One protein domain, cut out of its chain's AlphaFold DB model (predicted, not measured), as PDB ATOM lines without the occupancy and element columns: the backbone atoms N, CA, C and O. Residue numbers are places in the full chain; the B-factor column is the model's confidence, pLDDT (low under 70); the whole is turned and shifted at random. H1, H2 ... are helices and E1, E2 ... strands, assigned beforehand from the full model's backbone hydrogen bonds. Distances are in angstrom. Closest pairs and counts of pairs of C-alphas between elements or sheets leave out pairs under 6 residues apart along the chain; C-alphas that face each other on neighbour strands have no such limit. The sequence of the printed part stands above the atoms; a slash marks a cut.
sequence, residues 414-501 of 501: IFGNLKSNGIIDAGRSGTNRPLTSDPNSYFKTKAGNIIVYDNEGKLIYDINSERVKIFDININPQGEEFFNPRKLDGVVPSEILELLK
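Overview. This is residues 414 to 501 of the 501 residues of the protein "Filamentous hemagglutinin" of Propionispira arboris (UniProt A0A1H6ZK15). Look first for one strongly twisted sheet of six strands, from whose edge the long hairpin of E5 and E6 reaches away to one end of the model; two short helices, H1 and H2, lie near each other towards the opposite end, and H2 just grazes the sheet. A long loop, residues 425 to 440, leads back from the end of E1 to the start of E2. The 88 printed residues hold two named helices and six named strands, in the order H1 E1 E2 E3 E4 E5 E6 H2; the class is mixed, helices and strands. The mixed sheet runs E1 E2 E3 E4 E5 E6, with E1 and E2 parallel and the other neighbours antiparallel. The whole is compact, with a radius of gyration of the C-alphas of 12.8 A, and spans 41 by 27 by 26 A, only just elongated.

Arrangement. Start at inner strands E3, residues 450 to 453, and E4, residues 459 to 463, an antiparallel hairpin where N 450 and O 463 are 2.8 A apart. On the other side of E3 look for E2, residues 441 to 445, also its hairpin partner, with N 443 and O 451 at 2.9 A. The other neighbour of E2 is edge strand E1, residues 419 to 424, parallel to it with an angle of 25 degrees between their directions, and with N 421 and O 442 at 2.8 A. On the other side of E4 from E3, E5, residues 468 to 475, forms a hairpin with E4, N 462 and O 469 being 2.9 A apart. E5 and edge strand E6, residues 481 to 487, form the last hairpin of the meander E2 E3 E4 E5 E6, each strand the antiparallel neighbour of the one before; N 470 and O 486 are 2.8 A apart. E1 and E6 are apart. H2, residues 494 to 500, is on the sheet but only grazes it, with residues 496 to 500; its closest C-alpha pair with E3 is Ile 450 and Leu 500, 6.9 A apart. H1, residues 414 to 417, is only just not on the sheet, with 4 pairs of C-alphas within 10 A. H1 and H2 are close but not clearly touching, the closest C-alphas being those of Phe 415 and Ile 496, at 7.0 A. In H2, 2 of 3 O i to N i+4 pairs are within hydrogen-bond range; H1 is too short for such a pair.

Along the chain. Find C-alpha 414 at (373.720, 70.697, 48.524), where H1 begins its 5.7 A. E1 covers 14.5 A, E2 13.4 A, E3 10.1 A and E4 11.6 A. From C-alpha 468 at (366.383, 80.369, 39.998), E5 runs 22.9 A; E6 returns over 19.2 A. H2 covers 10.0 A and ends at C-alpha 500, (368.552, 69.839, 34.548).

Size, cuts and confidence. The two C-alphas farthest apart are those of Pro 477 and Lys 501, at 41.6 A. The printed part has no cut, and its last residue, 501, is the chain's last. The link from E1 to E2 is long, with 16 residues. The mean pLDDT of the printed part is 76.5; look for values under 70 at residues 414 to 416, 428 to 431, 473 to 480, 482 and 494 to 501.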
ATOM      1  N   ILE A 414     374.879  71.446  48.009       63.72
ATOM      2  CA  ILE A 414     373.720  70.697  48.524       63.72
ATOM      3  C   ILE A 414     373.046  69.864  47.434       63.72
ATOM      4  O   ILE A 414     372.514  68.790  47.708       63.72
ATOM      5  N   PHE A 415     373.125  70.323  46.184       69.75
ATOM      6  CA  PHE A 415     372.497  69.704  45.022       69.75
ATOM      7  C   PHE A 415     373.085  68.331  44.683       69.75
ATOM      8  O   PHE A 415     372.370  67.480  44.154       69.75
ATOM      9  N   GLY A 416     374.347  68.076  45.046       67.88
ATOM     10  CA  GLY A 416     374.999  66.782  44.830       67.88
ATOM     11  C   GLY A 416     374.459  65.650  45.710       67.88
ATOM     12  O   GLY A 416     374.621  64.483  45.364       67.88
ATOM     13  N   ASN A 417     373.791  65.982  46.822       70.38
ATOM     14  CA  ASN A 417     373.317  65.016  47.819       70.38
ATOM     15  C   ASN A 417     371.785  64.892  47.879       70.38
ATOM     16  O   ASN A 417     371.261  64.197  48.752       70.38
ATOM     17  N   LEU A 418     371.050  65.547  46.972       78.69
ATOM     18  CA  LEU A 418     369.588  65.505  46.983       78.69
ATOM     19  C   LEU A 418     369.054  64.190  46.428       78.69
ATOM     20  O   LEU A 418     369.462  63.706  45.370       78.69
ATOM     21  N   LYS A 419     368.044  63.648  47.106       87.12
ATOM     22  CA  LYS A 419     367.328  62.470  46.627       87.12
ATOM     23  C   LYS A 419     366.292  62.866  45.576       87.12
ATOM     24  O   LYS A 419     365.447  63.726  45.807       87.12
ATOM     25  N   SER A 420     366.317  62.202  44.423       87.44
ATOM     26  CA  SER A 420     365.260  62.362  43.422       87.44
ATOM     27  C   SER A 420     363.977  61.666  43.882       87.44
ATOM     28  O   SER A 420     363.984  60.461  44.140       87.44
ATOM     29  N   ASN A 421     362.864  62.400  43.906       89.50
ATOM     30  CA  ASN A 421     361.523  61.861  44.149       89.50
ATOM     31  C   ASN A 421     360.774  61.536  42.842       89.50
ATOM     32  O   ASN A 421     359.626  61.096  42.863       89.50
ATOM     33  N   GLY A 422     361.426  61.712  41.688       89.19
ATOM     34  CA  GLY A 422     360.884  61.383  40.370       89.19
ATOM     35  C   GLY A 422     360.393  62.596  39.578       89.19
ATOM     36  O   GLY A 422     360.883  63.716  39.752       89.19
ATOM     37  N   ILE A 423     359.457  62.353  38.654       88.94
ATOM     38  CA  ILE A 423     358.949  63.357  37.707       88.94
ATOM     39  C   ILE A 423     357.486  63.690  38.013       88.94
ATOM     40  O   ILE A 423     356.645  62.791  38.038       88.94
ATOM     41  N   ILE A 424     357.168  64.977  38.171       87.75
ATOM     42  CA  ILE A 424     355.808  65.475  38.429       87.75
ATOM     43  C   ILE A 424     355.303  66.416  37.333       87.75
ATOM     44  O   ILE A 424     356.059  66.972  36.532       87.75
ATOM     45  N   ASP A 425     353.989  66.626  37.314       85.31
ATOM     46  CA  ASP A 425     353.332  67.624  36.476       85.31
ATOM     47  C   ASP A 425     352.939  68.848  37.319       85.31
ATOM     48  O   ASP A 425     351.907  68.853  37.986       85.31
ATOM     49  N   ALA A 426     353.787  69.879  37.321       75.94
ATOM     50  CA  ALA A 426     353.588  71.085  38.133       75.94
ATOM     51  C   ALA A 426     352.646  72.130  37.486       75.94
ATOM     52  O   ALA A 426     352.385  73.178  38.083       75.94
ATOM     53  N   GLY A 427     352.112  71.859  36.285       72.06
ATOM     54  CA  GLY A 427     351.268  72.791  35.529       72.06
ATOM     55  C   GLY A 427     352.023  73.998  34.939       72.06
ATOM     56  O   GLY A 427     353.166  74.281  35.288       72.06
ATOM     57  N   ARG A 428     351.374  74.747  34.028       59.94
ATOM     58  CA  ARG A 428     351.999  75.849  33.252       59.94
ATOM     59  C   ARG A 428     352.447  77.068  34.079       59.94
ATOM     60  O   ARG A 428     353.279  77.827  33.595       59.94
ATOM     61  N   SER A 429     351.946  77.227  35.305       57.84
ATOM     62  CA  SER A 429     352.304  78.343  36.203       57.84
ATOM     63  C   SER A 429     352.786  77.884  37.585       57.84
ATOM     64  O   SER A 429     352.824  78.683  38.516       57.84
ATOM     65  N   GLY A 430     353.128  76.599  37.746       62.28
ATOM     66  CA  GLY A 430     353.493  76.032  39.050       62.28
ATOM     67  C   GLY A 430     352.307  75.847  40.005       62.28
ATOM     68  O   GLY A 430     352.515  75.686  41.202       62.28
ATOM     69  N   THR A 431     351.069  75.871  39.496       66.06
ATOM     70  CA  THR A 431     349.830  75.761  40.294       66.06
ATOM     71  C   THR A 431     349.689  74.424  41.009       66.06
ATOM     72  O   THR A 431     348.993  74.349  42.013       66.06
ATOM     73  N   ASN A 432     350.347  73.380  40.502       77.06
ATOM     74  CA  ASN A 432     350.300  72.035  41.073       77.06
ATOM     75  C   ASN A 432     351.638  71.647  41.724       77.06
ATOM     76  O   ASN A 432     351.911  70.462  41.911       77.06
ATOM     77  N   ARG A 433     352.508  72.624  42.023       85.62
ATOM     78  CA  ARG A 433     353.786  72.369  42.697       85.62
ATOM     79  C   ARG A 433     353.535  72.028  44.174       85.62
ATOM     80  O   ARG A 433     352.942  72.851  44.870       85.62
ATOM     81  N   PRO A 434     354.016  70.878  44.680       88.12
ATOM     82  CA  PRO A 434     353.935  70.576  46.104       88.12
ATOM     83  C   PRO A 434     354.763  71.585  46.905       88.12
ATOM     84  O   PRO A 434     355.932  71.806  46.587       88.12
ATOM     85  N   LEU A 435     354.162  72.190  47.934       88.69
ATOM     86  CA  LEU A 435     354.853  73.110  48.851       88.69
ATOM     87  C   LEU A 435     355.701  72.363  49.890       88.69
ATOM     88  O   LEU A 435     356.612  72.942  50.473       88.69
ATOM     89  N   THR A 436     355.439  71.067  50.072       89.56
ATOM     90  CA  THR A 436     356.203  70.177  50.947       89.56
ATOM     91  C   THR A 436     356.456  68.824  50.279       89.56
ATOM     92  O   THR A 436     355.644  68.369  49.467       89.56
ATOM     93  N   SER A 437     357.560  68.167  50.623       91.38
ATOM     94  CA  SER A 437     357.919  66.814  50.184       91.38
ATOM     95  C   SER A 437     358.885  66.153  51.177       91.38
ATOM     96  O   SER A 437     359.017  66.615  52.306       91.38
ATOM     97  N   ASP A 438     359.537  65.061  50.771       86.19
ATOM     98  CA  ASP A 438     360.564  64.409  51.580       86.19
ATOM     99  C   ASP A 438     361.727  65.390  51.848       86.19
ATOM    100  O   ASP A 438     362.118  66.137  50.944       86.19
ATOM    101  N   PRO A 439     362.320  65.383  53.049       86.25
ATOM    102  CA  PRO A 439     363.538  66.128  53.339       86.25
ATOM    103  C   PRO A 439     364.681  65.895  52.346       86.25
ATOM    104  O   PRO A 439     364.897  64.767  51.897       86.25
ATOM    105  N   ASN A 440     365.460  66.946  52.068       80.06
ATOM    106  CA  ASN A 440     366.669  66.923  51.234       80.06
ATOM    107  C   ASN A 440     366.439  66.237  49.879       80.06
ATOM    108  O   ASN A 440     367.180  65.336  49.461       80.06
ATOM    109  N   SER A 441     365.367  66.633  49.199       87.50
ATOM    110  CA  SER A 441     364.908  65.968  47.985       87.50
ATOM    111  C   SER A 441     364.554  66.948  46.877       87.50
ATOM    112  O   SER A 441     364.483  68.163  47.073       87.50
ATOM    113  N   TYR A 442     364.332  66.409  45.681       90.31
ATOM    114  CA  TYR A 442     363.853  67.192  44.555       90.31
ATOM    115  C   TYR A 442     362.915  66.407  43.636       90.31
ATOM    116  O   TYR A 442     363.016  65.186  43.494       90.31
ATOM    117  N   PHE A 443     362.046  67.131  42.935       90.88
ATOM    118  CA  PHE A 443     361.308  66.625  41.779       90.88
ATOM    119  C   PHE A 443     361.819  67.266  40.490       90.88
ATOM    120  O   PHE A 443     362.089  68.468  40.450       90.88
ATOM    121  N   LYS A 444     361.856  66.494  39.400       89.12
ATOM    122  CA  LYS A 444     361.884  67.057  38.042       89.12
ATOM    123  C   LYS A 444     360.449  67.305  37.583       89.12
ATOM    124  O   LYS A 444     359.556  66.503  37.841       89.12
ATOM    125  N   THR A 445     360.194  68.397  36.881       87.62
ATOM    126  CA  THR A 445     358.885  68.643  36.264       87.62
ATOM    127  C   THR A 445     358.904  68.217  34.803       87.62
ATOM    128  O   THR A 445     359.937  68.305  34.141       87.62
ATOM    129  N   LYS A 446     357.750  67.835  34.241       84.75
ATOM    130  CA  LYS A 446     357.623  67.608  32.785       84.75
ATOM    131  C   LYS A 446     357.998  68.834  31.937       84.75
ATOM    132  O   LYS A 446     358.316  68.681  30.765       84.75
ATOM    133  N   ALA A 447     357.933  70.033  32.521       80.44
ATOM    134  CA  ALA A 447     358.301  71.293  31.879       80.44
ATOM    135  C   ALA A 447     359.813  71.590  31.929       80.44
ATOM    136  O   ALA A 447     360.238  72.608  31.394       80.44
ATOM    137  N   GLY A 448     360.615  70.723  32.558       80.19
ATOM    138  CA  GLY A 448     362.070  70.868  32.630       80.19
ATOM    139  C   GLY A 448     362.582  71.658  33.835       80.19
ATOM    140  O   GLY A 448     363.780  71.881  33.932       80.19
ATOM    141  N   ASN A 449     361.714  72.066  34.765       87.81
ATOM    142  CA  ASN A 449     362.150  72.653  36.034       87.81
ATOM    143  C   ASN A 449     362.565  71.575  37.046       87.81
ATOM    144  O   ASN A 449     362.033  70.461  37.017       87.81
ATOM    145  N   ILE A 450     363.395  71.959  38.009       87.56
ATOM    146  CA  ILE A 450     363.693  71.218  39.233       87.56
ATOM    147  C   ILE A 450     363.101  71.962  40.419       87.56
ATOM    148  O   ILE A 450     363.312  73.161  40.582       87.56
ATOM    149  N   ILE A 451     362.378  71.226  41.254       90.75
ATOM    150  CA  ILE A 451     361.777  71.737  42.479       90.75
ATOM    151  C   ILE A 451     362.491  71.093  43.656       90.75
ATOM    152  O   ILE A 451     362.522  69.866  43.729       90.75
ATOM    153  N   VAL A 452     363.038  71.904  44.556       88.62
ATOM    154  CA  VAL A 452     363.912  71.450  45.644       88.62
ATOM    155  C   VAL A 452     363.271  71.690  47.003       88.62
ATOM    156  O   VAL A 452     362.650  72.736  47.212       88.62
ATOM    157  N   TYR A 453     363.468  70.739  47.913       87.06
ATOM    158  CA  TYR A 453     362.974  70.759  49.285       87.06
ATOM    159  C   TYR A 453     364.132  70.699  50.275       87.06
ATOM    160  O   TYR A 453     365.100  69.966  50.051       87.06
ATOM    161  N   ASP A 454     364.006  71.464  51.356       78.06
ATOM    162  CA  ASP A 454     365.018  71.532  52.405       78.06
ATOM    163  C   ASP A 454     365.039  70.304  53.330       78.06
ATOM    164  O   ASP A 454     364.337  69.315  53.102       78.06
ATOM    165  N   ASN A 455     365.870  70.341  54.370       75.94
ATOM    166  CA  ASN A 455     365.988  69.300  55.395       75.94
ATOM    167  C   ASN A 455     364.706  69.097  56.232       75.94
ATOM    168  O   ASN A 455     364.561  68.058  56.876       75.94
ATOM    169  N   GLU A 456     363.762  70.033  56.190       79.56
ATOM    170  CA  GLU A 456     362.433  69.925  56.798       79.56
ATOM    171  C   GLU A 456     361.357  69.532  55.771       79.56
ATOM    172  O   GLU A 456     360.183  69.358  56.108       79.56
ATOM    173  N   GLY A 457     361.750  69.353  54.507       83.94
ATOM    174  CA  GLY A 457     360.856  68.997  53.415       83.94
ATOM    175  C   GLY A 457     360.045  70.179  52.886       83.94
ATOM    176  O   GLY A 457     359.050  69.966  52.196       83.94
ATOM    177  N   LYS A 458     360.424  71.424  53.184       87.06
ATOM    178  CA  LYS A 458     359.745  72.636  52.715       87.06
ATOM    179  C   LYS A 458     360.313  73.082  51.372       87.06
ATOM    180  O   LYS A 458     361.523  73.085  51.155       87.06
ATOM    181  N   LEU A 459     359.441  73.504  50.457       86.56
ATOM    182  CA  LEU A 459     359.837  74.022  49.148       86.56
ATOM    183  C   LEU A 459     360.798  75.202  49.309       86.56
ATOM    184  O   LEU A 459     360.472  76.164  50.006       86.56
ATOM    185  N   ILE A 460     361.939  75.162  48.626       81.69
ATOM    186  CA  ILE A 460     362.917  76.254  48.665       81.69
ATOM    187  C   ILE A 460     363.331  76.774  47.296       81.69
ATOM    188  O   ILE A 460     363.425  77.990  47.149       81.69
ATOM    189  N   TYR A 461     363.498  75.916  46.286       87.62
ATOM    190  CA  TYR A 461     363.863  76.373  44.943       87.62
ATOM    191  C   TYR A 461     362.928  75.844  43.853       87.62
ATOM    192  O   TYR A 461     362.483  74.698  43.896       87.62
ATOM    193  N   ASP A 462     362.673  76.682  42.847       89.44
ATOM    194  CA  ASP A 462     362.135  76.297  41.535       89.44
ATOM    195  C   ASP A 462     363.097  76.812  40.460       89.44
ATOM    196  O   ASP A 462     363.226  78.023  40.243       89.44
ATOM    197  N   ILE A 463     363.815  75.880  39.840       88.75
ATOM    198  CA  ILE A 463     364.975  76.153  38.997       88.75
ATOM    199  C   ILE A 463     364.714  75.651  37.588       88.75
ATOM    200  O   ILE A 463     364.243  74.533  37.402       88.75
ATOM    201  N   ASN A 464     365.061  76.445  36.583       85.19
ATOM    202  CA  ASN A 464     365.148  75.981  35.201       85.19
ATOM    203  C   ASN A 464     366.448  76.480  34.558       85.19
ATOM    204  O   ASN A 464     367.275  77.076  35.236       85.19
ATOM    205  N   SER A 465     366.636  76.258  33.257       79.19
ATOM    206  CA  SER A 465     367.864  76.651  32.549       79.19
ATOM    207  C   SER A 465     368.114  78.163  32.475       79.19
ATOM    208  O   SER A 465     369.204  78.574  32.098       79.19
ATOM    209  N   GLU A 466     367.118  78.992  32.789       77.69
ATOM    210  CA  GLU A 466     367.172  80.451  32.635       77.69
ATOM    211  C   GLU A 466     367.151  81.207  33.968       77.69
ATOM    212  O   GLU A 466     367.524  82.377  34.012       77.69
ATOM    213  N   ARG A 467     366.639  80.600  35.046       85.56
ATOM    214  CA  ARG A 467     366.425  81.290  36.324       85.56
ATOM    215  C   ARG A 467     366.377  80.347  37.521       85.56
ATOM    216  O   ARG A 467     365.928  79.205  37.420       85.56
ATOM    217  N   VAL A 468     366.684  80.925  38.678       84.75
ATOM    218  CA  VAL A 468     366.383  80.369  39.998       84.75
ATOM    219  C   VAL A 468     365.303  81.221  40.662       84.75
ATOM    220  O   VAL A 468     365.391  82.451  40.689       84.75
ATOM    221  N   LYS A 469     364.273  80.572  41.206       86.88
ATOM    222  CA  LYS A 469     363.357  81.184  42.171       86.88
ATOM    223  C   LYS A 469     363.587  80.582  43.545       86.88
ATOM    224  O   LYS A 469     363.597  79.358  43.654       86.88
ATOM    225  N   ILE A 470     363.707  81.437  44.551       83.62
ATOM    226  CA  ILE A 470     363.697  81.076  45.966       83.62
ATOM    227  C   ILE A 470     362.305  81.326  46.559       83.62
ATOM    228  O   ILE A 470     361.530  82.107  46.003       83.62
ATOM    229  N   PHE A 471     361.965  80.640  47.649       79.12
ATOM    230  CA  PHE A 471     360.686  80.810  48.340       79.12
ATOM    231  C   PHE A 471     360.900  81.243  49.789       79.12
ATOM    232  O   PHE A 471     361.414  80.471  50.601       79.12
ATOM    233  N   ASP A 472     360.449  82.455  50.102       75.06
ATOM    234  CA  ASP A 472     360.401  82.987  51.462       75.06
ATOM    235  C   ASP A 472     359.126  82.470  52.150       75.06
ATOM    236  O   ASP A 472     358.061  82.424  51.525       75.06
ATOM    237  N   ILE A 473     359.215  82.046  53.413       68.44
ATOM    238  CA  ILE A 473     358.069  81.525  54.173       68.44
ATOM    239  C   ILE A 473     357.624  82.594  55.166       68.44
ATOM    240  O   ILE A 473     358.311  82.861  56.147       68.44
ATOM    241  N   ASN A 474     356.452  83.178  54.930       60.69
ATOM    242  CA  ASN A 474     355.822  84.102  55.868       60.69
ATOM    243  C   ASN A 474     354.770  83.357  56.682       60.69
ATOM    244  O   ASN A 474     353.951  82.641  56.112       60.69
ATOM    245  N   ILE A 475     354.749  83.559  57.995       52.12
ATOM    246  CA  ILE A 475     353.762  82.942  58.884       52.12
ATOM    247  C   ILE A 475     352.771  84.022  59.313       52.12
ATOM    248  O   ILE A 475     353.174  85.075  59.812       52.12
ATOM    249  N   ASN A 476     351.475  83.799  59.094       45.19
ATOM    250  CA  ASN A 476     350.458  84.733  59.584       45.19
ATOM    251  C   ASN A 476     350.234  84.564  61.105       45.19
ATOM    252  O   ASN A 476     350.649  83.565  61.692       45.19
ATOM    253  N   PRO A 477     349.528  85.493  61.773       41.34
ATOM    254  CA  PRO A 477     349.226  85.372  63.203       41.34
ATOM    255  C   PRO A 477     348.421  84.120  63.603       41.34
ATOM    256  O   PRO A 477     348.313  83.822  64.789       41.34
ATOM    257  N   GLN A 478     347.831  83.398  62.643       41.56
ATOM    258  CA  GLN A 478     347.109  82.139  62.843       41.56
ATOM    259  C   GLN A 478     348.015  80.901  62.699       41.56
ATOM    260  O   GLN A 478     347.545  79.783  62.904       41.56
ATOM    261  N   GLY A 479     349.301  81.088  62.383       45.03
ATOM    262  CA  GLY A 479     350.275  80.013  62.199       45.03
ATOM    263  C   GLY A 479     350.257  79.373  60.808       45.03
ATOM    264  O   GLY A 479     350.879  78.333  60.619       45.03
ATOM    265  N   GLU A 480     349.553  79.954  59.834       54.09
ATOM    266  CA  GLU A 480     349.549  79.460  58.455       54.09
ATOM    267  C   GLU A 480     350.779  79.971  57.691       54.09
ATOM    268  O   GLU A 480     351.110  81.157  57.746       54.09
ATOM    269  N   GLU A 481     351.436  79.070  56.955       70.31
ATOM    270  CA  GLU A 481     352.630  79.353  56.153       70.31
ATOM    271  C   GLU A 481     352.274  79.794  54.722       70.31
ATOM    272  O   GLU A 481     351.521  79.128  54.007       70.31
ATOM    273  N   PHE A 482     352.895  80.881  54.265       62.25
ATOM    274  CA  PHE A 482     352.756  81.439  52.923       62.25
ATOM    275  C   PHE A 482     354.110  81.456  52.218       62.25
ATOM    276  O   PHE A 482     355.037  82.131  52.656       62.25
ATOM    277  N   PHE A 483     354.204  80.746  51.093       78.12
ATOM    278  CA  PHE A 483     355.425  80.632  50.293       78.12
ATOM    279  C   PHE A 483     355.451  81.714  49.212       78.12
ATOM    280  O   PHE A 483     354.768  81.600  48.189       78.12
ATOM    281  N   ASN A 484     356.256  82.751  49.419       72.94
ATOM    282  CA  ASN A 484     356.384  83.876  48.504       72.94
ATOM    283  C   ASN A 484     357.572  83.661  47.556       72.94
ATOM    284  O   ASN A 484     358.715  83.615  48.007       72.94
ATOM    285  N   PRO A 485     357.336  83.499  46.239       79.62
ATOM    286  CA  PRO A 485     358.418  83.319  45.285       79.62
ATOM    287  C   PRO A 485     359.155  84.632  45.038       79.62
ATOM    288  O   PRO A 485     358.548  85.632  44.649       79.62
ATOM    289  N   ARG A 486     360.479  84.576  45.096       81.69
ATOM    290  CA  ARG A 486     361.379  85.657  44.702       81.69
ATOM    291  C   ARG A 486     362.368  85.135  43.668       81.69
ATOM    292  O   ARG A 486     362.883  84.027  43.780       81.69
ATOM    293  N   LYS A 487     362.573  85.884  42.585       83.19
ATOM    294  CA  LYS A 487     363.564  85.523  41.564       83.19
ATOM    295  C   LYS A 487     364.934  86.003  42.050       83.19
ATOM    296  O   LYS A 487     365.026  87.154  42.453       83.19
ATOM    297  N   LEU A 488     365.945  85.139  41.994       73.56
ATOM    298  CA  LEU A 488     367.329  85.539  42.246       73.56
ATOM    299  C   LEU A 488     367.933  86.173  40.991       73.56
ATOM    300  O   LEU A 488     367.630  85.742  39.870       73.56
ATOM    301  N   ASP A 489     368.804  87.159  41.186       71.88
ATOM    302  CA  ASP A 489     369.528  87.802  40.092       71.88
ATOM    303  C   ASP A 489     370.813  87.033  39.731       71.88
ATOM    304  O   ASP A 489     371.467  86.407  40.568       71.88
ATOM    305  N   GLY A 490     371.163  87.033  38.443       71.38
ATOM    306  CA  GLY A 490     372.325  86.322  37.891       71.38
ATOM    307  C   GLY A 490     371.994  85.040  37.112       71.38
ATOM    308  O   GLY A 490     370.831  84.697  36.880       71.38
ATOM    309  N   VAL A 491     373.044  84.381  36.616       74.19
ATOM    310  CA  VAL A 491     372.947  83.180  35.768       74.19
ATOM    311  C   VAL A 491     372.826  81.918  36.616       74.19
ATOM    312  O   VAL A 491     373.398  81.828  37.696       74.19
ATOM    313  N   VAL A 492     372.103  80.915  36.118       74.44
ATOM    314  CA  VAL A 492     371.969  79.628  36.815       74.44
ATOM    315  C   VAL A 492     373.352  78.967  36.917       74.44
ATOM    316  O   VAL A 492     373.976  78.762  35.872       74.44
ATOM    317  N   PRO A 493     373.831  78.625  38.129       71.81
ATOM    318  CA  PRO A 493     375.130  77.991  38.314       71.81
ATOM    319  C   PRO A 493     375.273  76.711  37.487       71.81
ATOM    320  O   PRO A 493     374.333  75.917  37.364       71.81
ATOM    321  N   SER A 494     376.461  76.504  36.920       68.25
ATOM    322  CA  SER A 494     376.722  75.412  35.971       68.25
ATOM    323  C   SER A 494     376.531  74.034  36.612       68.25
ATOM    324  O   SER A 494     376.066  73.102  35.962       68.25
ATOM    325  N   GLU A 495     376.805  73.942  37.909       64.75
ATOM    326  CA  GLU A 495     376.646  72.770  38.768       64.75
ATOM    327  C   GLU A 495     375.171  72.354  38.905       64.75
ATOM    328  O   GLU A 495     374.854  71.172  39.016       64.75
ATOM    329  N   ILE A 496     374.242  73.315  38.833       68.06
ATOM    330  CA  ILE A 496     372.795  73.061  38.880       68.06
ATOM    331  C   ILE A 496     372.255  72.719  37.483       68.06
ATOM    332  O   ILE A 496     371.323  71.920  37.347       68.06
ATOM    333  N   LEU A 497     372.866  73.264  36.423       66.06
ATOM    334  CA  LEU A 497     372.525  72.929  35.035       66.06
ATOM    335  C   LEU A 497     372.760  71.445  34.712       66.06
ATOM    336  O   LEU A 497     372.092  70.908  33.827       66.06
ATOM    337  N   GLU A 498     373.665  70.761  35.417       66.06
ATOM    338  CA  GLU A 498     373.860  69.313  35.262       66.06
ATOM    339  C   GLU A 498     372.664  68.495  35.748       66.06
ATOM    340  O   GLU A 498     372.303  67.513  35.102       66.06
ATOM    341  N   LEU A 499     371.986  68.927  36.815       62.72
ATOM    342  CA  LEU A 499     370.775  68.258  37.291       62.72
ATOM    343  C   LEU A 499     369.582  68.451  36.344       62.72
ATOM    344  O   LEU A 499     368.646  67.645  36.374       62.72
ATOM    345  N   LEU A 500     369.594  69.518  35.533       60.06
ATOM    346  CA  LEU A 500     368.552  69.839  34.548       60.06
ATOM    347  C   LEU A 500     368.653  68.997  33.265       60.06
ATOM    348  O   LEU A 500     367.672  68.921  32.522       60.06
ATOM    349  N   LYS A 501     369.800  68.352  33.021       63.72
ATOM    350  CA  LYS A 501     369.980  67.332  31.975       63.72
ATOM    351  C   LYS A 501     369.391  65.994  32.429       63.72
ATOM    352  O   LYS A 501     368.947  65.232  31.544       63.72
TER     353      LYS A 501